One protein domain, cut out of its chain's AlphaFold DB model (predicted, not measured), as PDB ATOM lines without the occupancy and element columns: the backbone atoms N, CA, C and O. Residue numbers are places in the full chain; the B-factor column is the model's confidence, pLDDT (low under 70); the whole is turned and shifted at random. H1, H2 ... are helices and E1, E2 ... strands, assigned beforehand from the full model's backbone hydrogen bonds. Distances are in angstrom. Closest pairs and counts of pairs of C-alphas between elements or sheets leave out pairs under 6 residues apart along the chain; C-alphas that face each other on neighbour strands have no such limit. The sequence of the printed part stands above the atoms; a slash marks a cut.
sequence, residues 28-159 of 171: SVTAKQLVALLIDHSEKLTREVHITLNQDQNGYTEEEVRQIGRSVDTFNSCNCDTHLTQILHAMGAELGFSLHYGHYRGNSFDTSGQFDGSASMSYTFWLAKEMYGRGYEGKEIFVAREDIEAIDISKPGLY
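AT A GLANCE: This is residues 28 to 159 of the 171 residues of an uncharacterized protein of Parcubacteria group bacterium GW2011_GWA1_38_7 (UniProt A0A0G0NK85). A three-stranded antiparallel sheet, in the order E1, E5, E2, has two helices, H1 and H2, packed over one face and set steeply to each other, while H4 packs on H1. At one end of the sheet E2 turns into a small hairpin, E3 and E4, and near the other end H3 meets the beginning of E2. The printed part has 132 residues, with four named helices and five named strands in the order H1, E1, H2, H3, E2, E3, E4, E5, H4; the class is mixed, helices and strands, and under half of the residues, 63, are in named elements. It is compact, with a radius of gyration of the C-alphas of 14.2 A and spans of 45 by 32 by 29 A.

HOW THE PARTS SIT: H1, residues 29 to 41, is on the sheet of E1, residues 49 to 54, E5, residues 122 to 128, and E2, residues 96 to 101. Its height over the sheet is 9.3 A, and it lies over E1 and E5. H2, residues 62 to 73, is on the same face at a height of 8.8 A and runs along the strands, at 23 degrees to E5 on the local plane; the two helices make two layers with the sheet, helices on one face. H1 touches H2 with residues 30 to 35 alone, the closest C-alphas being those of Ala 31 and Val 72, 5.4 A; the tilt of 68 degrees is steep, only just short of about perpendicular. H3, residues 84 to 91, only grazes the sheet; its closest C-alphas to E2 are those of Thr 85 and Gly 96, 4.8 A. E1, H2 H3, E2 form a split strand-helix-strand unit, two strands running the same way with E5 between them; its crossover is right-handed. Between the antiparallel neighbours E1 and E5, N 51 and O 125 are within hydrogen-bond range at 3.0 A, and between the antiparallel neighbours E5 and E2, N 98 and O 126 are within hydrogen-bond range at 3.0 A. E2 runs on into E3, residues 103 to 105, at 77 degrees. E3 and E4, residues 108 to 110, are a hairpin, with N 110 and O 103 2.8 A apart. H4, residues 145 to 149, touches H1, with the C-alphas of Gln 33 and Ile 148 5.7 A apart. In H1, H2, H3 and H4 every O i to N i+4 pair is within hydrogen-bond range.

IN THESE COORDINATES: H1 begins at C-alpha 29 (216.023, 139.104, 165.747) and measures 18.6 A. E1 measures 16.7 A, H2 16.8 A and E2 17.2 A. E5 measures 18.5 A, from C-alpha 122 (233.453, 136.986, 172.917). H4 ends at C-alpha 149 (219.690, 132.507, 161.774).

THE WHOLE: The C-alphas farthest apart, those of Asp 116 and Tyr 159, are 47.4 A apart. The printed part has no cut. The links E4 to E5 and E5 to H4 are long; in the second, residues 139 to 140 pair in parallel with residues 49 to 50 of E1. Residues 77 to 81 and 132 to 137 have pLDDT under 70.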
ATOM      1  N   SER A  28     216.808 142.391 169.350       93.81
ATOM      2  CA  SER A  28     217.096 142.072 167.950       93.81
ATOM      3  C   SER A  28     216.632 140.658 167.575       93.81
ATOM      4  O   SER A  28     216.474 139.782 168.428       93.81
ATOM      5  N   VAL A  29     216.427 140.420 166.275       96.25
ATOM      6  CA  VAL A  29     216.023 139.104 165.747       96.25
ATOM      7  C   VAL A  29     217.028 138.022 166.145       96.25
ATOM      8  O   VAL A  29     216.633 137.033 166.755       96.25
ATOM      9  N   THR A  30     218.323 138.255 165.925       97.12
ATOM     10  CA  THR A  30     219.388 137.297 166.262       97.12
ATOM     11  C   THR A  30     219.452 136.982 167.756       97.12
ATOM     12  O   THR A  30     219.633 135.829 168.129       97.12
ATOM     13  N   ALA A  31     219.229 137.966 168.637       95.75
ATOM     14  CA  ALA A  31     219.187 137.719 170.079       95.75
ATOM     15  C   ALA A  31     218.017 136.806 170.470       95.75
ATOM     16  O   ALA A  31     218.187 135.884 171.264       95.75
ATOM     17  N   LYS A  32     216.834 137.014 169.880       96.31
ATOM     18  CA  LYS A  32     215.669 136.141 170.097       96.31
ATOM     19  C   LYS A  32     215.929 134.716 169.621       96.31
ATOM     20  O   LYS A  32     215.563 133.770 170.314       96.31
ATOM     21  N   GLN A  33     216.550 134.576 168.451       98.06
ATOM     22  CA  GLN A  33     216.928 133.285 167.885       98.06
ATOM     23  C   GLN A  33     217.927 132.562 168.796       98.06
ATOM     24  O   GLN A  33     217.683 131.423 169.178       98.06
ATOM     25  N   LEU A  34     218.983 133.247 169.242       97.62
ATOM     26  CA  LEU A  34     219.988 132.694 170.152       97.62
ATOM     27  C   LEU A  34     219.376 132.196 171.472       97.62
ATOM     28  O   LEU A  34     219.671 131.088 171.917       97.62
ATOM     29  N   VAL A  35     218.494 132.988 172.091       96.31
ATOM     30  CA  VAL A  35     217.808 132.583 173.329       96.31
ATOM     31  C   VAL A  35     216.890 131.380 173.082       96.31
ATOM     32  O   VAL A  35     216.857 130.458 173.896       96.31
ATOM     33  N   ALA A  36     216.169 131.347 171.958       97.06
ATOM     34  CA  ALA A  36     215.346 130.192 171.602       97.06
ATOM     35  C   ALA A  36     216.182 128.928 171.358       97.06
ATOM     36  O   ALA A  36     215.767 127.854 171.790       97.06
ATOM     37  N   LEU A  37     217.368 129.061 170.759       97.56
ATOM     38  CA  LEU A  37     218.302 127.955 170.560       97.56
ATOM     39  C   LEU A  37     218.768 127.371 171.901       97.56
ATOM     40  O   LEU A  37     218.726 126.158 172.094       97.56
ATOM     41  N   LEU A  38     219.133 128.222 172.867       96.62
ATOM     42  CA  LEU A  38     219.465 127.776 174.228       96.62
ATOM     43  C   LEU A  38     218.302 127.009 174.871       96.62
ATOM     44  O   LEU A  38     218.511 125.948 175.456       96.62
ATOM     45  N   ILE A  39     217.068 127.501 174.724       96.75
ATOM     46  CA  ILE A  39     215.874 126.813 175.237       96.75
ATOM     47  C   ILE A  39     215.702 125.442 174.572       96.75
ATOM     48  O   ILE A  39     215.443 124.463 175.273       96.75
ATOM     49  N   ASP A  40     215.883 125.336 173.258       96.06
ATOM     50  CA  ASP A  40     215.754 124.064 172.540       96.06
ATOM     51  C   ASP A  40     216.779 123.025 172.987       96.06
ATOM     52  O   ASP A  40     216.441 121.867 173.237       96.06
ATOM     53  N   HIS A  41     218.024 123.451 173.175       96.81
ATOM     54  CA  HIS A  41     219.094 122.564 173.613       96.81
ATOM     55  C   HIS A  41     219.060 122.235 175.113       96.81
ATOM     56  O   HIS A  41     219.708 121.276 175.532       96.81
ATOM     57  N   SER A  42     218.286 122.972 175.915       95.00
ATOM     58  CA  SER A  42     218.118 122.728 177.356       95.00
ATOM     59  C   SER A  42     217.224 121.534 177.704       95.00
ATOM     60  O   SER A  42     216.907 121.325 178.876       95.00
ATOM     61  N   GLU A  43     216.770 120.765 176.708       93.62
ATOM     62  CA  GLU A  43     215.888 119.607 176.901       93.62
ATOM     63  C   GLU A  43     214.643 119.990 177.722       93.62
ATOM     64  O   GLU A  43     214.340 119.412 178.766       93.62
ATOM     65  N   LYS A  44     213.927 121.019 177.246       93.56
ATOM     66  CA  LYS A  44     212.763 121.611 177.924       93.56
ATOM     67  C   LYS A  44     213.108 122.174 179.306       93.56
ATOM     68  O   LYS A  44     212.418 121.879 180.271       93.56
ATOM     69  N   LEU A  45     214.152 122.996 179.398       94.12
ATOM     70  CA  LEU A  45     214.582 123.679 180.626       94.12
ATOM     71  C   LEU A  45     215.010 122.733 181.766       94.12
ATOM     72  O   LEU A  45     214.962 123.115 182.934       94.12
ATOM     73  N   THR A  46     215.414 121.500 181.448       91.69
ATOM     74  CA  THR A  46     215.883 120.516 182.446       91.69
ATOM     75  C   THR A  46     217.403 120.396 182.493       91.69
ATOM     76  O   THR A  46     217.959 119.932 183.490       91.69
ATOM     77  N   ARG A  47     218.085 120.842 181.436       91.94
ATOM     78  CA  ARG A  47     219.528 120.737 181.263       91.94
ATOM     79  C   ARG A  47     220.174 122.109 181.144       91.94
ATOM     80  O   ARG A  47     219.736 122.950 180.365       91.94
ATOM     81  N   GLU A  48     221.266 122.287 181.874       93.69
ATOM     82  CA  GLU A  48     222.104 123.477 181.778       93.69
ATOM     83  C   GLU A  48     222.898 123.483 180.467       93.69
ATOM     84  O   GLU A  48     223.549 122.493 180.114       93.69
ATOM     85  N   VAL A  49     222.855 124.608 179.755       94.94
ATOM     86  CA  VAL A  49     223.509 124.772 178.451       94.94
ATOM     87  C   VAL A  49     224.110 126.159 178.280       94.94
ATOM     88  O   VAL A  49     223.698 127.106 178.956       94.94
ATOM     89  N   HIS A  50     225.095 126.271 177.393       94.69
ATOM     90  CA  HIS A  50     225.671 127.554 177.022       94.69
ATOM     91  C   HIS A  50     226.100 127.598 175.560       94.69
ATOM     92  O   HIS A  50     226.383 126.572 174.942       94.69
ATOM     93  N   ILE A  51     226.155 128.818 175.035       95.62
ATOM     94  CA  ILE A  51     226.712 129.149 173.725       95.62
ATOM     95  C   ILE A  51     227.749 130.241 173.936       95.62
ATOM     96  O   ILE A  51     227.464 131.241 174.598       95.62
ATOM     97  N   THR A  52     228.914 130.076 173.325       95.19
ATOM     98  CA  THR A  52     229.901 131.145 173.179       95.19
ATOM     99  C   THR A  52     229.824 131.678 171.756       95.19
ATOM    100  O   THR A  52     229.993 130.919 170.805       95.19
ATOM    101  N   LEU A  53     229.593 132.983 171.607       96.12
ATOM    102  CA  LEU A  53     229.818 133.681 170.345       96.12
ATOM    103  C   LEU A  53     231.171 134.374 170.394       96.12
ATOM    104  O   LEU A  53     231.429 135.170 171.292       96.12
ATOM    105  N   ASN A  54     232.007 134.080 169.412       94.19
ATOM    106  CA  ASN A  54     233.339 134.603 169.201       94.19
ATOM    107  C   ASN A  54     233.450 135.098 167.753       94.19
ATOM    108  O   ASN A  54     233.075 134.395 166.807       94.19
ATOM    109  N   GLN A  55     233.977 136.311 167.592       93.12
ATOM    110  CA  GLN A  55     234.070 136.971 166.287       93.12
ATOM    111  C   GLN A  55     234.884 136.184 165.237       93.12
ATOM    112  O   GLN A  55     234.652 136.310 164.040       93.12
ATOM    113  N   ASP A  56     235.831 135.348 165.667       91.31
ATOM    114  CA  ASP A  56     236.730 134.626 164.764       91.31
ATOM    115  C   ASP A  56     236.197 133.233 164.391       91.31
ATOM    116  O   ASP A  56     236.735 132.587 163.494       91.31
ATOM    117  N   GLN A  57     235.164 132.740 165.088       91.19
ATOM    118  CA  GLN A  57     234.744 131.333 165.008       91.19
ATOM    119  C   GLN A  57     233.316 131.138 164.506       91.19
ATOM    120  O   GLN A  57     233.046 130.157 163.818       91.19
ATOM    121  N   ASN A  58     232.397 132.049 164.830       94.75
ATOM    122  CA  ASN A  58     230.968 131.816 164.594       94.75
ATOM    123  C   ASN A  58     230.417 132.549 163.361       94.75
ATOM    124  O   ASN A  58     229.219 132.481 163.116       94.75
ATOM    125  N   GLY A  59     231.256 133.255 162.591       94.56
ATOM    126  CA  GLY A  59     230.826 133.996 161.393       94.56
ATOM    127  C   GLY A  59     230.180 135.361 161.677       94.56
ATOM    128  O   GLY A  59     229.541 135.942 160.795       94.56
ATOM    129  N   TYR A  60     230.346 135.878 162.896       96.00
ATOM    130  CA  TYR A  60     229.919 137.219 163.293       96.00
ATOM    131  C   TYR A  60     231.116 138.156 163.400       96.00
ATOM    132  O   TYR A  60     232.181 137.771 163.859       96.00
ATOM    133  N   THR A  61     230.933 139.415 163.032       95.94
ATOM    134  CA  THR A  61     231.914 140.475 163.284       95.94
ATOM    135  C   THR A  61     231.956 140.859 164.768       95.94
ATOM    136  O   THR A  61     231.017 140.597 165.521       95.94
ATOM    137  N   GLU A  62     233.020 141.553 165.185       94.50
ATOM    138  CA  GLU A  62     233.152 142.122 166.536       94.50
ATOM    139  C   GLU A  62     231.898 142.896 166.974       94.50
ATOM    140  O   GLU A  62     231.356 142.686 168.063       94.50
ATOM    141  N   GLU A  63     231.433 143.803 166.112       95.12
ATOM    142  CA  GLU A  63     230.295 144.665 166.414       95.12
ATOM    143  C   GLU A  63     228.994 143.861 166.488       95.12
ATOM    144  O   GLU A  63     228.184 144.107 167.376       95.12
ATOM    145  N   GLU A  64     228.807 142.851 165.631       96.75
ATOM    146  CA  GLU A  64     227.652 141.953 165.721       96.75
ATOM    147  C   GLU A  64     227.647 141.179 167.046       96.75
ATOM    148  O   GLU A  64     226.625 141.182 167.733       96.75
ATOM    149  N   VAL A  65     228.776 140.587 167.464       96.50
ATOM    150  CA  VAL A  65     228.871 139.873 168.754       96.50
ATOM    151  C   VAL A  65     228.549 140.814 169.919       96.50
ATOM    152  O   VAL A  65     227.747 140.472 170.793       96.50
ATOM    153  N   ARG A  66     229.103 142.033 169.912       94.62
ATOM    154  CA  ARG A  66     228.826 143.060 170.928       94.62
ATOM    155  C   ARG A  66     227.345 143.444 170.967       94.62
ATOM    156  O   ARG A  66     226.765 143.552 172.050       94.62
ATOM    157  N   GLN A  67     226.729 143.667 169.808       95.12
ATOM    158  CA  GLN A  67     225.321 144.054 169.711       95.12
ATOM    159  C   GLN A  67     224.384 142.917 170.112       95.12
ATOM    160  O   GLN A  67     223.391 143.168 170.792       95.12
ATOM    161  N   ILE A  68     224.708 141.667 169.770       95.75
ATOM    162  CA  ILE A  68     223.970 140.492 170.246       95.75
ATOM    163  C   ILE A  68     224.066 140.409 171.772       95.75
ATOM    164  O   ILE A  68     223.029 140.315 172.421       95.75
ATOM    165  N   GLY A  69     225.266 140.542 172.349       94.00
ATOM    166  CA  GLY A  69     225.471 140.577 173.802       94.00
ATOM    167  C   GLY A  69     224.581 141.607 174.504       94.00
ATOM    168  O   GLY A  69     223.825 141.266 175.413       94.00
ATOM    169  N   ARG A  70     224.594 142.858 174.024       91.88
ATOM    170  CA  ARG A  70     223.744 143.946 174.545       91.88
ATOM    171  C   ARG A  70     222.252 143.681 174.362       91.88
ATOM    172  O   ARG A  70     221.464 143.943 175.262       91.88
ATOM    173  N   SER A  71     221.863 143.177 173.197       92.12
ATOM    174  CA  SER A  71     220.473 142.878 172.857       92.12
ATOM    175  C   SER A  71     219.911 141.755 173.727       92.12
ATOM    176  O   SER A  71     218.776 141.835 174.188       92.12
ATOM    177  N   VAL A  72     220.712 140.735 174.027       92.12
ATOM    178  CA  VAL A  72     220.325 139.661 174.942       92.12
ATOM    179  C   VAL A  72     220.241 140.155 176.392       92.12
ATOM    180  O   VAL A  72     219.343 139.732 177.117       92.12
ATOM    181  N   ASP A  73     221.100 141.091 176.810       89.50
ATOM    182  CA  ASP A  73     221.038 141.696 178.152       89.50
ATOM    183  C   ASP A  73     219.685 142.374 178.434       89.50
ATOM    184  O   ASP A  73     219.203 142.394 179.570       89.50
ATOM    185  N   THR A  74     218.989 142.815 177.378       87.44
ATOM    186  CA  THR A  74     217.621 143.348 177.481       87.44
ATOM    187  C   THR A  74     216.590 142.324 177.977       87.44
ATOM    188  O   THR A  74     215.503 142.701 178.410       87.44
ATOM    189  N   PHE A  75     216.893 141.026 177.986       86.81
ATOM    190  CA  PHE A  75     216.011 140.031 178.602       86.81
ATOM    191  C   PHE A  75     216.160 139.945 180.132       86.81
ATOM    192  O   PHE A  75     215.268 139.400 180.785       86.81
ATOM    193  N   ASN A  76     217.243 140.489 180.706       78.75
ATOM    194  CA  ASN A  76     217.681 140.215 182.079       78.75
ATOM    195  C   ASN A  76     217.640 141.402 183.057       78.75
ATOM    196  O   ASN A  76     217.640 141.182 184.269       78.75
ATOM    197  N   SER A  77     217.641 142.646 182.577       65.75
ATOM    198  CA  SER A  77     217.832 143.822 183.439       65.75
ATOM    199  C   SER A  77     216.530 144.408 184.008       65.75
ATOM    200  O   SER A  77     215.461 144.313 183.411       65.75
ATOM    201  N   CYS A  78     216.632 145.078 185.162       53.25
ATOM    202  CA  CYS A  78     215.538 145.776 185.851       53.25
ATOM    203  C   CYS A  78     214.934 146.954 185.062       53.25
ATOM    204  O   CYS A  78     213.848 147.412 185.409       53.25
ATOM    205  N   ASN A  79     215.604 147.405 183.996       55.84
ATOM    206  CA  ASN A  79     215.116 148.424 183.062       55.84
ATOM    207  C   ASN A  79     214.601 147.826 181.734       55.84
ATOM    208  O   ASN A  79     214.439 148.574 180.768       55.84
ATOM    209  N   CYS A  80     214.408 146.501 181.634       51.09
ATOM    210  CA  CYS A  80     214.058 145.843 180.375       51.09
ATOM    211  C   CYS A  80     212.923 144.800 180.505       51.09
ATOM    212  O   CYS A  80     212.897 143.963 181.404       51.09
ATOM    213  N   ASP A  81     211.988 144.861 179.547       61.12
ATOM    214  CA  ASP A  81     210.565 144.493 179.673       61.12
ATOM    215  C   ASP A  81     210.221 143.003 179.838       61.12
ATOM    216  O   ASP A  81     209.080 142.675 180.162       61.12
ATOM    217  N   THR A  82     211.140 142.076 179.538       72.56
ATOM    218  CA  THR A  82     210.772 140.646 179.439       72.56
ATOM    219  C   THR A  82     211.000 139.875 180.739       72.56
ATOM    220  O   THR A  82     210.266 138.927 180.988       72.56
ATOM    221  N   HIS A  83     211.968 140.266 181.579       85.69
ATOM    222  CA  HIS A  83     212.276 139.587 182.850       85.69
ATOM    223  C   HIS A  83     212.364 138.055 182.711       85.69
ATOM    224  O   HIS A  83     211.688 137.301 183.414       85.69
ATOM    225  N   LEU A  84     213.161 137.584 181.744       89.31
ATOM    226  CA  LEU A  84     213.111 136.197 181.279       89.31
ATOM    227  C   LEU A  84     213.380 135.192 182.406       89.31
ATOM    228  O   LEU A  84     212.641 134.223 182.545       89.31
ATOM    229  N   THR A  85     214.372 135.450 183.259       89.75
ATOM    230  CA  THR A  85     214.669 134.603 184.427       89.75
ATOM    231  C   THR A  85     213.489 134.530 185.403       89.75
ATOM    232  O   THR A  85     213.173 133.462 185.920       89.75
ATOM    233  N   GLN A  86     212.770 135.631 185.624       89.94
ATOM    234  CA  GLN A  86     211.584 135.655 186.480       89.94
ATOM    235  C   GLN A  86     210.420 134.887 185.844       89.94
ATOM    236  O   GLN A  86     209.716 134.172 186.555       89.94
ATOM    237  N   ILE A  87     210.241 134.981 184.521       91.50
ATOM    238  CA  ILE A  87     209.265 134.161 183.786       91.50
ATOM    239  C   ILE A  87     209.607 132.673 183.928       91.50
ATOM    240  O   ILE A  87     208.726 131.880 184.254       91.50
ATOM    241  N   LEU A  88     210.874 132.294 183.736       92.62
ATOM    242  CA  LEU A  88     211.347 130.915 183.891       92.62
ATOM    243  C   LEU A  88     211.048 130.380 185.298       92.62
ATOM    244  O   LEU A  88     210.421 129.329 185.438       92.62
ATOM    245  N   HIS A  89     211.394 131.140 186.339       91.38
ATOM    246  CA  HIS A  89     211.090 130.767 187.721       91.38
ATOM    247  C   HIS A  89     209.580 130.677 187.987       91.38
ATOM    248  O   HIS A  89     209.135 129.753 188.664       91.38
ATOM    249  N   ALA A  90     208.770 131.582 187.426       91.50
ATOM    250  CA  ALA A  90     207.312 131.543 187.555       91.50
ATOM    251  C   ALA A  90     206.686 130.321 186.860       91.50
ATOM    252  O   ALA A  90     205.666 129.807 187.317       91.50
ATOM    253  N   MET A  91     207.304 129.827 185.784       92.88
ATOM    254  CA  MET A  91     206.933 128.555 185.159       92.88
ATOM    255  C   MET A  91     207.348 127.343 186.013       92.88
ATOM    256  O   MET A  91     206.832 126.249 185.788       92.88
ATOM    257  N   GLY A  92     208.239 127.530 186.991       92.00
ATOM    258  CA  GLY A  92     208.791 126.484 187.853       92.00
ATOM    259  C   GLY A  92     210.160 125.967 187.409       92.00
ATOM    260  O   GLY A  92     210.575 124.903 187.864       92.00
ATOM    261  N   ALA A  93     210.850 126.663 186.499       92.38
ATOM    262  CA  ALA A  93     212.187 126.270 186.065       92.38
ATOM    263  C   ALA A  93     213.227 126.685 187.108       92.38
ATOM    264  O   ALA A  93     213.146 127.769 187.682       92.38
ATOM    265  N   GLU A  94     214.223 125.829 187.323       91.06
ATOM    266  CA  GLU A  94     215.389 126.141 188.164       91.06
ATOM    267  C   GLU A  94     216.486 126.878 187.383       91.06
ATOM    268  O   GLU A  94     217.451 127.352 187.975       91.06
ATOM    269  N   LEU A  95     216.370 126.924 186.052       91.81
ATOM    270  CA  LEU A  95     217.339 127.575 185.180       91.81
ATOM    271  C   LEU A  95     217.031 129.070 185.069       91.81
ATOM    272  O   LEU A  95     215.887 129.462 184.835       91.81
ATOM    273  N   GLY A  96     218.076 129.883 185.158       90.81
ATOM    274  CA  GLY A  96     218.074 131.305 184.856       90.81
ATOM    275  C   GLY A  96     218.911 131.616 183.621       90.81
ATOM    276  O   GLY A  96     219.805 130.860 183.231       90.81
ATOM    277  N   PHE A  97     218.615 132.752 182.998       90.19
ATOM    278  CA  PHE A  97     219.384 133.252 181.871       90.19
ATOM    279  C   PHE A  97     220.481 134.203 182.365       90.19
ATOM    280  O   PHE A  97     220.222 135.101 183.167       90.19
ATOM    281  N   SER A  98     221.709 134.054 181.874       90.38
ATOM    282  CA  SER A  98     222.797 135.003 182.143       90.38
ATOM    283  C   SER A  98     223.737 135.125 180.950       90.38
ATOM    284  O   SER A  98     223.759 134.261 180.076       90.38
ATOM    285  N   LEU A  99     224.501 136.213 180.895       92.56
ATOM    286  CA  LEU A  99     225.526 136.424 179.878       92.56
ATOM    287  C   LEU A  99     226.716 137.178 180.465       92.56
ATOM    288  O   LEU A  99     226.574 137.912 181.445       92.56
ATOM    289  N   HIS A 100     227.885 137.004 179.861       91.94
ATOM    290  CA  HIS A 100     229.101 137.708 180.252       91.94
ATOM    291  C   HIS A 100     230.064 137.774 179.070       91.94
ATOM    292  O   HIS A 100     230.108 136.863 178.242       91.94
ATOM    293  N   TYR A 101     230.858 138.843 179.017       92.88
ATOM    294  CA  TYR A 101     232.007 138.901 178.122       92.88
ATOM    295  C   TYR A 101     232.999 137.793 178.489       92.88
ATOM    296  O   TYR A 101     233.313 137.631 179.670       92.88
ATOM    297  N   GLY A 102     233.517 137.087 177.495       91.62
ATOM    298  CA  GLY A 102     234.480 136.011 177.677       91.62
ATOM    299  C   GLY A 102     234.000 134.680 177.115       91.62
ATOM    300  O   GLY A 102     232.912 134.573 176.541       91.62
ATOM    301  N   HIS A 103     234.842 133.668 177.285       89.75
ATOM    302  CA  HIS A 103     234.636 132.305 176.799       89.75
ATOM    303  C   HIS A 103     235.328 131.287 177.706       89.75
ATOM    304  O   HIS A 103     236.231 131.630 178.470       89.75
ATOM    305  N   TYR A 104     234.939 130.018 177.609       84.69
ATOM    306  CA  TYR A 104     235.655 128.948 178.299       84.69
ATOM    307  C   TYR A 104     236.930 128.552 177.548       84.69
ATOM    308  O   TYR A 104     236.943 128.376 176.330       84.69
ATOM    309  N   ARG A 105     238.016 128.368 178.302       79.50
ATOM    310  CA  ARG A 105     239.256 127.719 177.864       79.50
ATOM    311  C   ARG A 105     239.485 126.496 178.744       79.50
ATOM    312  O   ARG A 105     240.047 126.593 179.836       79.50
ATOM    313  N   GLY A 106     238.997 125.343 178.291       77.88
ATOM    314  CA  GLY A 106     238.888 124.157 179.142       77.88
ATOM    315  C   GLY A 106     237.885 124.406 180.272       77.88
ATOM    316  O   GLY A 106     236.754 124.797 180.012       77.88
ATOM    317  N   ASN A 107     238.313 124.240 181.525       75.81
ATOM    318  CA  ASN A 107     237.439 124.393 182.700       75.81
ATOM    319  C   ASN A 107     237.444 125.812 183.298       75.81
ATOM    320  O   ASN A 107     236.864 126.040 184.359       75.81
ATOM    321  N   SER A 108     238.129 126.756 182.652       81.88
ATOM    322  CA  SER A 108     238.316 128.117 183.154       81.88
ATOM    323  C   SER A 108     237.569 129.104 182.269       81.88
ATOM    324  O   SER A 108     237.747 129.087 181.052       81.88
ATOM    325  N   PHE A 109     236.772 129.984 182.872       87.00
ATOM    326  CA  PHE A 109     236.163 131.099 182.153       87.00
ATOM    327  C   PHE A 109     237.175 132.247 182.018       87.00
ATOM    328  O   PHE A 109     237.681 132.744 183.025       87.00
ATOM    329  N   ASP A 110     237.491 132.641 180.786       87.38
ATOM    330  CA  ASP A 110     238.469 133.676 180.457       87.38
ATOM    331  C   ASP A 110     237.758 134.954 179.996       87.38
ATOM    332  O   ASP A 110     237.004 134.948 179.021       87.38
ATOM    333  N   THR A 111     238.013 136.055 180.704       90.31
ATOM    334  CA  THR A 111     237.480 137.394 180.412       90.31
ATOM    335  C   THR A 111     238.559 138.373 179.937       90.31
ATOM    336  O   THR A 111     238.314 139.579 179.881       90.31
ATOM    337  N   SER A 112     239.767 137.893 179.621       86.81
ATOM    338  CA  SER A 112     240.831 138.727 179.050       86.81
ATOM    339  C   SER A 112     240.358 139.430 177.777       86.81
ATOM    340  O   SER A 112     239.560 138.888 177.017       86.81
ATOM    341  N   GLY A 113     240.810 140.667 177.560       82.94
ATOM    342  CA  GLY A 113     240.351 141.485 176.436       82.94
ATOM    343  C   GLY A 113     239.140 142.372 176.728       82.94
ATOM    344  O   GLY A 113     238.863 143.279 175.944       82.94
ATOM    345  N   GLN A 114     238.421 142.155 177.843       85.06
ATOM    346  CA  GLN A 114     237.138 142.829 178.104       85.06
ATOM    347  C   GLN A 114     237.233 144.358 178.085       85.06
ATOM    348  O   GLN A 114     236.301 145.027 177.639       85.06
ATOM    349  N   PHE A 115     238.333 144.907 178.602       84.69
ATOM    350  CA  PHE A 115     238.487 146.347 178.826       84.69
ATOM    351  C   PHE A 115     239.548 147.005 177.942       84.69
ATOM    352  O   PHE A 115     239.520 148.221 177.777       84.69
ATOM    353  N   ASP A 116     240.477 146.228 177.389       84.19
ATOM    354  CA  ASP A 116     241.604 146.719 176.590       84.19
ATOM    355  C   ASP A 116     241.496 146.349 175.102       84.19
ATOM    356  O   ASP A 116     242.270 146.858 174.293       84.19
ATOM    357  N   GLY A 117     240.538 145.490 174.727       79.38
ATOM    358  CA  GLY A 117     240.364 145.023 173.353       79.38
ATOM    359  C   GLY A 117     241.525 144.163 172.850       79.38
ATOM    360  O   GLY A 117     241.656 143.971 171.646       79.38
ATOM    361  N   SER A 118     242.384 143.652 173.740       84.56
ATOM    362  CA  SER A 118     243.559 142.871 173.339       84.56
ATOM    363  C   SER A 118     243.223 141.437 172.920       84.56
ATOM    364  O   SER A 118     244.109 140.709 172.473       84.56
ATOM    365  N   ALA A 119     241.975 141.003 173.115       85.88
ATOM    366  CA  ALA A 119     241.493 139.677 172.761       85.88
ATOM    367  C   ALA A 119     240.229 139.759 171.901       85.88
ATOM    368  O   ALA A 119     239.498 140.751 171.927       85.88
ATOM    369  N   SER A 120     239.972 138.680 171.166       89.62
ATOM    370  CA  SER A 120     238.792 138.525 170.322       89.62
ATOM    371  C   SER A 120     237.507 138.754 171.112       89.62
ATOM    372  O   SER A 120     237.315 138.190 172.197       89.62
ATOM    373  N   MET A 121     236.598 139.553 170.552       92.88
ATOM    374  CA  MET A 121     235.294 139.791 171.154       92.88
ATOM    375  C   MET A 121     234.546 138.476 171.316       92.88
ATOM    376  O   MET A 121     234.287 137.763 170.342       92.88
ATOM    377  N   SER A 122     234.202 138.178 172.564       94.81
ATOM    378  CA  SER A 122     233.453 136.986 172.917       94.81
ATOM    379  C   SER A 122     232.402 137.288 173.971       94.81
ATOM    380  O   SER A 122     232.647 138.037 174.917       94.81
ATOM    381  N   TYR A 123     231.227 136.696 173.801       95.44
ATOM    382  CA  TYR A 123     230.191 136.643 174.822       95.44
ATOM    383  C   TYR A 123     229.743 135.203 174.992       95.44
ATOM    384  O   TYR A 123     229.450 134.517 174.013       95.44
ATOM    385  N   THR A 124     229.644 134.776 176.245       94.81
ATOM    386  CA  THR A 124     229.030 133.501 176.599       94.81
ATOM    387  C   THR A 124     227.654 133.754 177.189       94.81
ATOM    388  O   THR A 124     227.458 134.676 177.985       94.81
ATOM    389  N   PHE A 125     226.698 132.942 176.756       94.94
ATOM    390  CA  PHE A 125     225.292 133.003 177.115       94.94
ATOM    391  C   PHE A 125     224.909 131.683 177.764       94.94
ATOM    392  O   PHE A 125     225.118 130.627 177.169       94.94
ATOM    393  N   TRP A 126     224.330 131.737 178.957       94.19
ATOM    394  CA  TRP A 126     223.960 130.560 179.729       94.19
ATOM    395  C   TRP A 126     222.465 130.500 179.967       94.19
ATOM    396  O   TRP A 126     221.824 131.502 180.293       94.19
ATOM    397  N   LEU A 127     221.960 129.275 179.925       93.81
ATOM    398  CA  LEU A 127     220.747 128.870 180.608       93.81
ATOM    399  C   LEU A 127     221.163 127.857 181.682       93.81
ATOM    400  O   LEU A 127     221.454 126.701 181.375       93.81
ATOM    401  N   ALA A 128     221.292 128.328 182.922       92.00
ATOM    402  CA  ALA A 128     221.978 127.625 184.009       92.00
ATOM    403  C   ALA A 128     221.344 127.932 185.372       92.00
ATOM    404  O   ALA A 128     220.677 128.950 185.535       92.00
ATOM    405  N   LYS A 129     221.558 127.067 186.363       89.88
ATOM    406  CA  LYS A 129     221.078 127.257 187.740       89.88
ATOM    407  C   LYS A 129     221.860 128.347 188.462       89.88
ATOM    408  O   LYS A 129     221.291 129.133 189.215       89.88
ATOM    409  N   GLU A 130     223.168 128.401 188.222       83.69
ATOM    410  CA  GLU A 130     224.047 129.418 188.788       83.69
ATOM    411  C   GLU A 130     224.390 130.502 187.763       83.69
ATOM    412  O   GLU A 130     224.683 130.234 186.595       83.69
ATOM    413  N   MET A 131     224.395 131.753 188.229       74.19
ATOM    414  CA  MET A 131     224.823 132.907 187.437       74.19
ATOM    415  C   MET A 131     226.239 132.695 186.892       74.19
ATOM    416  O   MET A 131     227.140 132.297 187.636       74.19
ATOM    417  N   TYR A 132     226.436 133.023 185.612       68.94
ATOM    418  CA  TYR A 132     227.720 132.909 184.905       68.94
ATOM    419  C   TYR A 132     228.289 131.490 184.828       68.94
ATOM    420  O   TYR A 132     229.487 131.334 184.601       68.94
ATOM    421  N   GLY A 133     227.479 130.461 185.095       59.44
ATOM    422  CA  GLY A 133     227.987 129.097 185.157       59.44
ATOM    423  C   GLY A 133     229.135 128.952 186.168       59.44
ATOM    424  O   GLY A 133     230.174 128.359 185.869       59.44
ATOM    425  N   ARG A 134     229.007 129.519 187.372       64.00
ATOM    426  CA  ARG A 134     229.962 129.200 188.444       64.00
ATOM    427  C   ARG A 134     229.845 127.711 188.794       64.00
ATOM    428  O   ARG A 134     228.748 127.191 188.927       64.00
ATOM    429  N   GLY A 135     230.984 127.013 188.864       61.66
ATOM    430  CA  GLY A 135     231.027 125.564 189.130       61.66
ATOM    431  C   GLY A 135     230.448 124.679 188.015       61.66
ATOM    432  O   GLY A 135     230.070 123.543 188.274       61.66
ATOM    433  N   TYR A 136     230.344 125.209 186.798       64.31
ATOM    434  CA  TYR A 136     229.485 124.676 185.745       64.31
ATOM    435  C   TYR A 136     230.079 123.514 184.941       64.31
ATOM    436  O   TYR A 136     231.182 123.604 184.406       64.31
ATOM    437  N   GLU A 137     229.269 122.462 184.790       63.69
ATOM    438  CA  GLU A 137     229.488 121.289 183.926       63.69
ATOM    439  C   GLU A 137     228.428 121.187 182.806       63.69
ATOM    440  O   GLU A 137     228.209 120.123 182.221       63.69
ATOM    441  N   GLY A 138     227.687 122.266 182.532       75.69
ATOM    442  CA  GLY A 138     226.623 122.225 181.532       75.69
ATOM    443  C   GLY A 138     227.157 122.101 180.101       75.69
ATOM    444  O   GLY A 138     228.336 122.305 179.807       75.69
ATOM    445  N   LYS A 139     226.272 121.714 179.183       90.19
ATOM    446  CA  LYS A 139     226.667 121.344 177.820       90.19
ATOM    447  C   LYS A 139     226.963 122.587 176.981       90.19
ATOM    448  O   LYS A 139     226.079 123.421 176.788       90.19
ATOM    449  N   GLU A 140     228.171 122.651 176.429       92.25
ATOM    450  CA  GLU A 140     228.501 123.589 175.355       92.25
ATOM    451  C   GLU A 140     227.738 123.217 174.082       92.25
ATOM    452  O   GLU A 140     227.685 122.049 173.673       92.25
ATOM    453  N   ILE A 141     227.126 124.219 173.462       94.50
ATOM    454  CA  ILE A 141     226.485 124.103 172.161       94.50
ATOM    455  C   ILE A 141     227.362 124.864 171.168       94.50
ATOM    456  O   ILE A 141     227.416 126.093 171.172       94.50
ATOM    457  N   PHE A 142     228.042 124.114 170.307       94.00
ATOM    458  CA  PHE A 142     228.768 124.679 169.178       94.00
ATOM    459  C   PHE A 142     227.773 125.075 168.093       94.00
ATOM    460  O   PHE A 142     226.955 124.250 167.685       94.00
ATOM    461  N   VAL A 143     227.842 126.329 167.652       94.81
ATOM    462  CA  VAL A 143     226.913 126.900 166.670       94.81
ATOM    463  C   VAL A 143     227.669 127.735 165.648       94.81
ATOM    464  O   VAL A 143     228.608 128.453 165.993       94.81
ATOM    465  N   ALA A 144     227.245 127.667 164.396       96.38
ATOM    466  CA  ALA A 144     227.582 128.641 163.371       96.38
ATOM    467  C   ALA A 144     226.483 129.717 163.277       96.38
ATOM    468  O   ALA A 144     225.389 129.569 163.833       96.38
ATOM    469  N   ARG A 145     226.764 130.813 162.564       97.00
ATOM    470  CA  ARG A 145     225.791 131.881 162.285       97.00
ATOM    471  C   ARG A 145     224.494 131.325 161.704       97.00
ATOM    472  O   ARG A 145     223.408 131.723 162.119       97.00
ATOM    473  N   GLU A 146     224.615 130.387 160.774       97.38
ATOM    474  CA  GLU A 146     223.497 129.794 160.051       97.38
ATOM    475  C   GLU A 146     222.564 129.010 160.982       97.38
ATOM    476  O   GLU A 146     221.352 129.045 160.782       97.38
ATOM    477  N   ASP A 147     223.094 128.367 162.028       96.12
ATOM    478  CA  ASP A 147     222.290 127.609 162.996       96.12
ATOM    479  C   ASP A 147     221.354 128.528 163.791       96.12
ATOM    480  O   ASP A 147     220.193 128.198 164.037       96.12
ATOM    481  N   ILE A 148     221.851 129.709 164.170       97.06
ATOM    482  CA  ILE A 148     221.062 130.723 164.878       97.06
ATOM    483  C   ILE A 148     220.062 131.360 163.911       97.06
ATOM    484  O   ILE A 148     218.872 131.461 164.215       97.06
ATOM    485  N   GLU A 149     220.522 131.777 162.732       97.00
ATOM    486  CA  GLU A 149     219.690 132.507 161.774       97.00
ATOM    487  C   GLU A 149     218.603 131.631 161.121       97.00
ATOM    488  O   GLU A 149     217.587 132.168 160.674       97.00
ATOM    489  N   ALA A 150     218.750 130.301 161.135       96.62
ATOM    490  CA  ALA A 150     217.740 129.354 160.655       96.62
ATOM    491  C   ALA A 150     216.461 129.305 161.513       96.62
ATOM    492  O   ALA A 150     215.437 128.780 161.065       96.62
ATOM    493  N   ILE A 151     216.483 129.845 162.736       96.62
ATOM    494  CA  ILE A 151     215.315 129.841 163.625       96.62
ATOM    495  C   ILE A 151     214.262 130.830 163.112       96.62
ATOM    496  O   ILE A 151     214.428 132.049 163.184       96.62
ATOM    497  N   ASP A 152     213.127 130.309 162.646       95.56
ATOM    498  CA  ASP A 152     211.994 131.123 162.201       95.56
ATOM    499  C   ASP A 152     211.227 131.709 163.398       95.56
ATOM    500  O   ASP A 152     210.375 131.062 164.011       95.56
ATOM    501  N   ILE A 153     211.480 132.985 163.705       94.81
ATOM    502  CA  ILE A 153     210.812 133.692 164.810       94.81
ATOM    503  C   ILE A 153     209.305 133.918 164.589       94.81
ATOM    504  O   ILE A 153     208.613 134.397 165.489       94.81
ATOM    505  N   SER A 154     208.772 133.610 163.402       93.31
ATOM    506  CA  SER A 154     207.328 133.611 163.156       93.31
ATOM    507  C   SER A 154     206.645 132.299 163.557       93.31
ATOM    508  O   SER A 154     205.416 132.261 163.601       93.31
ATOM    509  N   LYS A 155     207.427 131.266 163.906       94.00
ATOM    510  CA  LYS A 155     206.959 129.915 164.236       94.00
ATOM    511  C   LYS A 155     207.462 129.446 165.609       94.00
ATOM    512  O   LYS A 155     208.396 128.650 165.703       94.00
ATOM    513  N   PRO A 156     206.880 129.946 166.711       93.56
ATOM    514  CA  PRO A 156     207.257 129.516 168.056       93.56
ATOM    515  C   PRO A 156     206.811 128.086 168.399       93.56
ATOM    516  O   PRO A 156     207.203 127.585 169.452       93.56
ATOM    517  N   GLY A 157     206.005 127.435 167.553       93.38
ATOM    518  CA  GLY A 157     205.446 126.107 167.791       93.38
ATOM    519  C   GLY A 157     204.183 126.124 168.651       93.38
ATOM    520  O   GLY A 157     203.850 125.110 169.263       93.38
ATOM    521  N   LEU A 158     203.493 127.267 168.751       90.44
ATOM    522  CA  LEU A 158     202.301 127.406 169.592       90.44
ATOM    523  C   LEU A 158     201.075 126.779 168.920       90.44
ATOM    524  O   LEU A 158     200.238 126.192 169.607       90.44
ATOM    525  N   TYR A 159     201.013 126.884 167.589       90.38
ATOM    526  CA  TYR A 159     199.991 126.270 166.739       90.38
ATOM    527  C   TYR A 159     200.647 125.635 165.500       90.38
ATOM    528  O   TYR A 159     200.544 126.191 164.400       90.38
TER     529      TYR A 159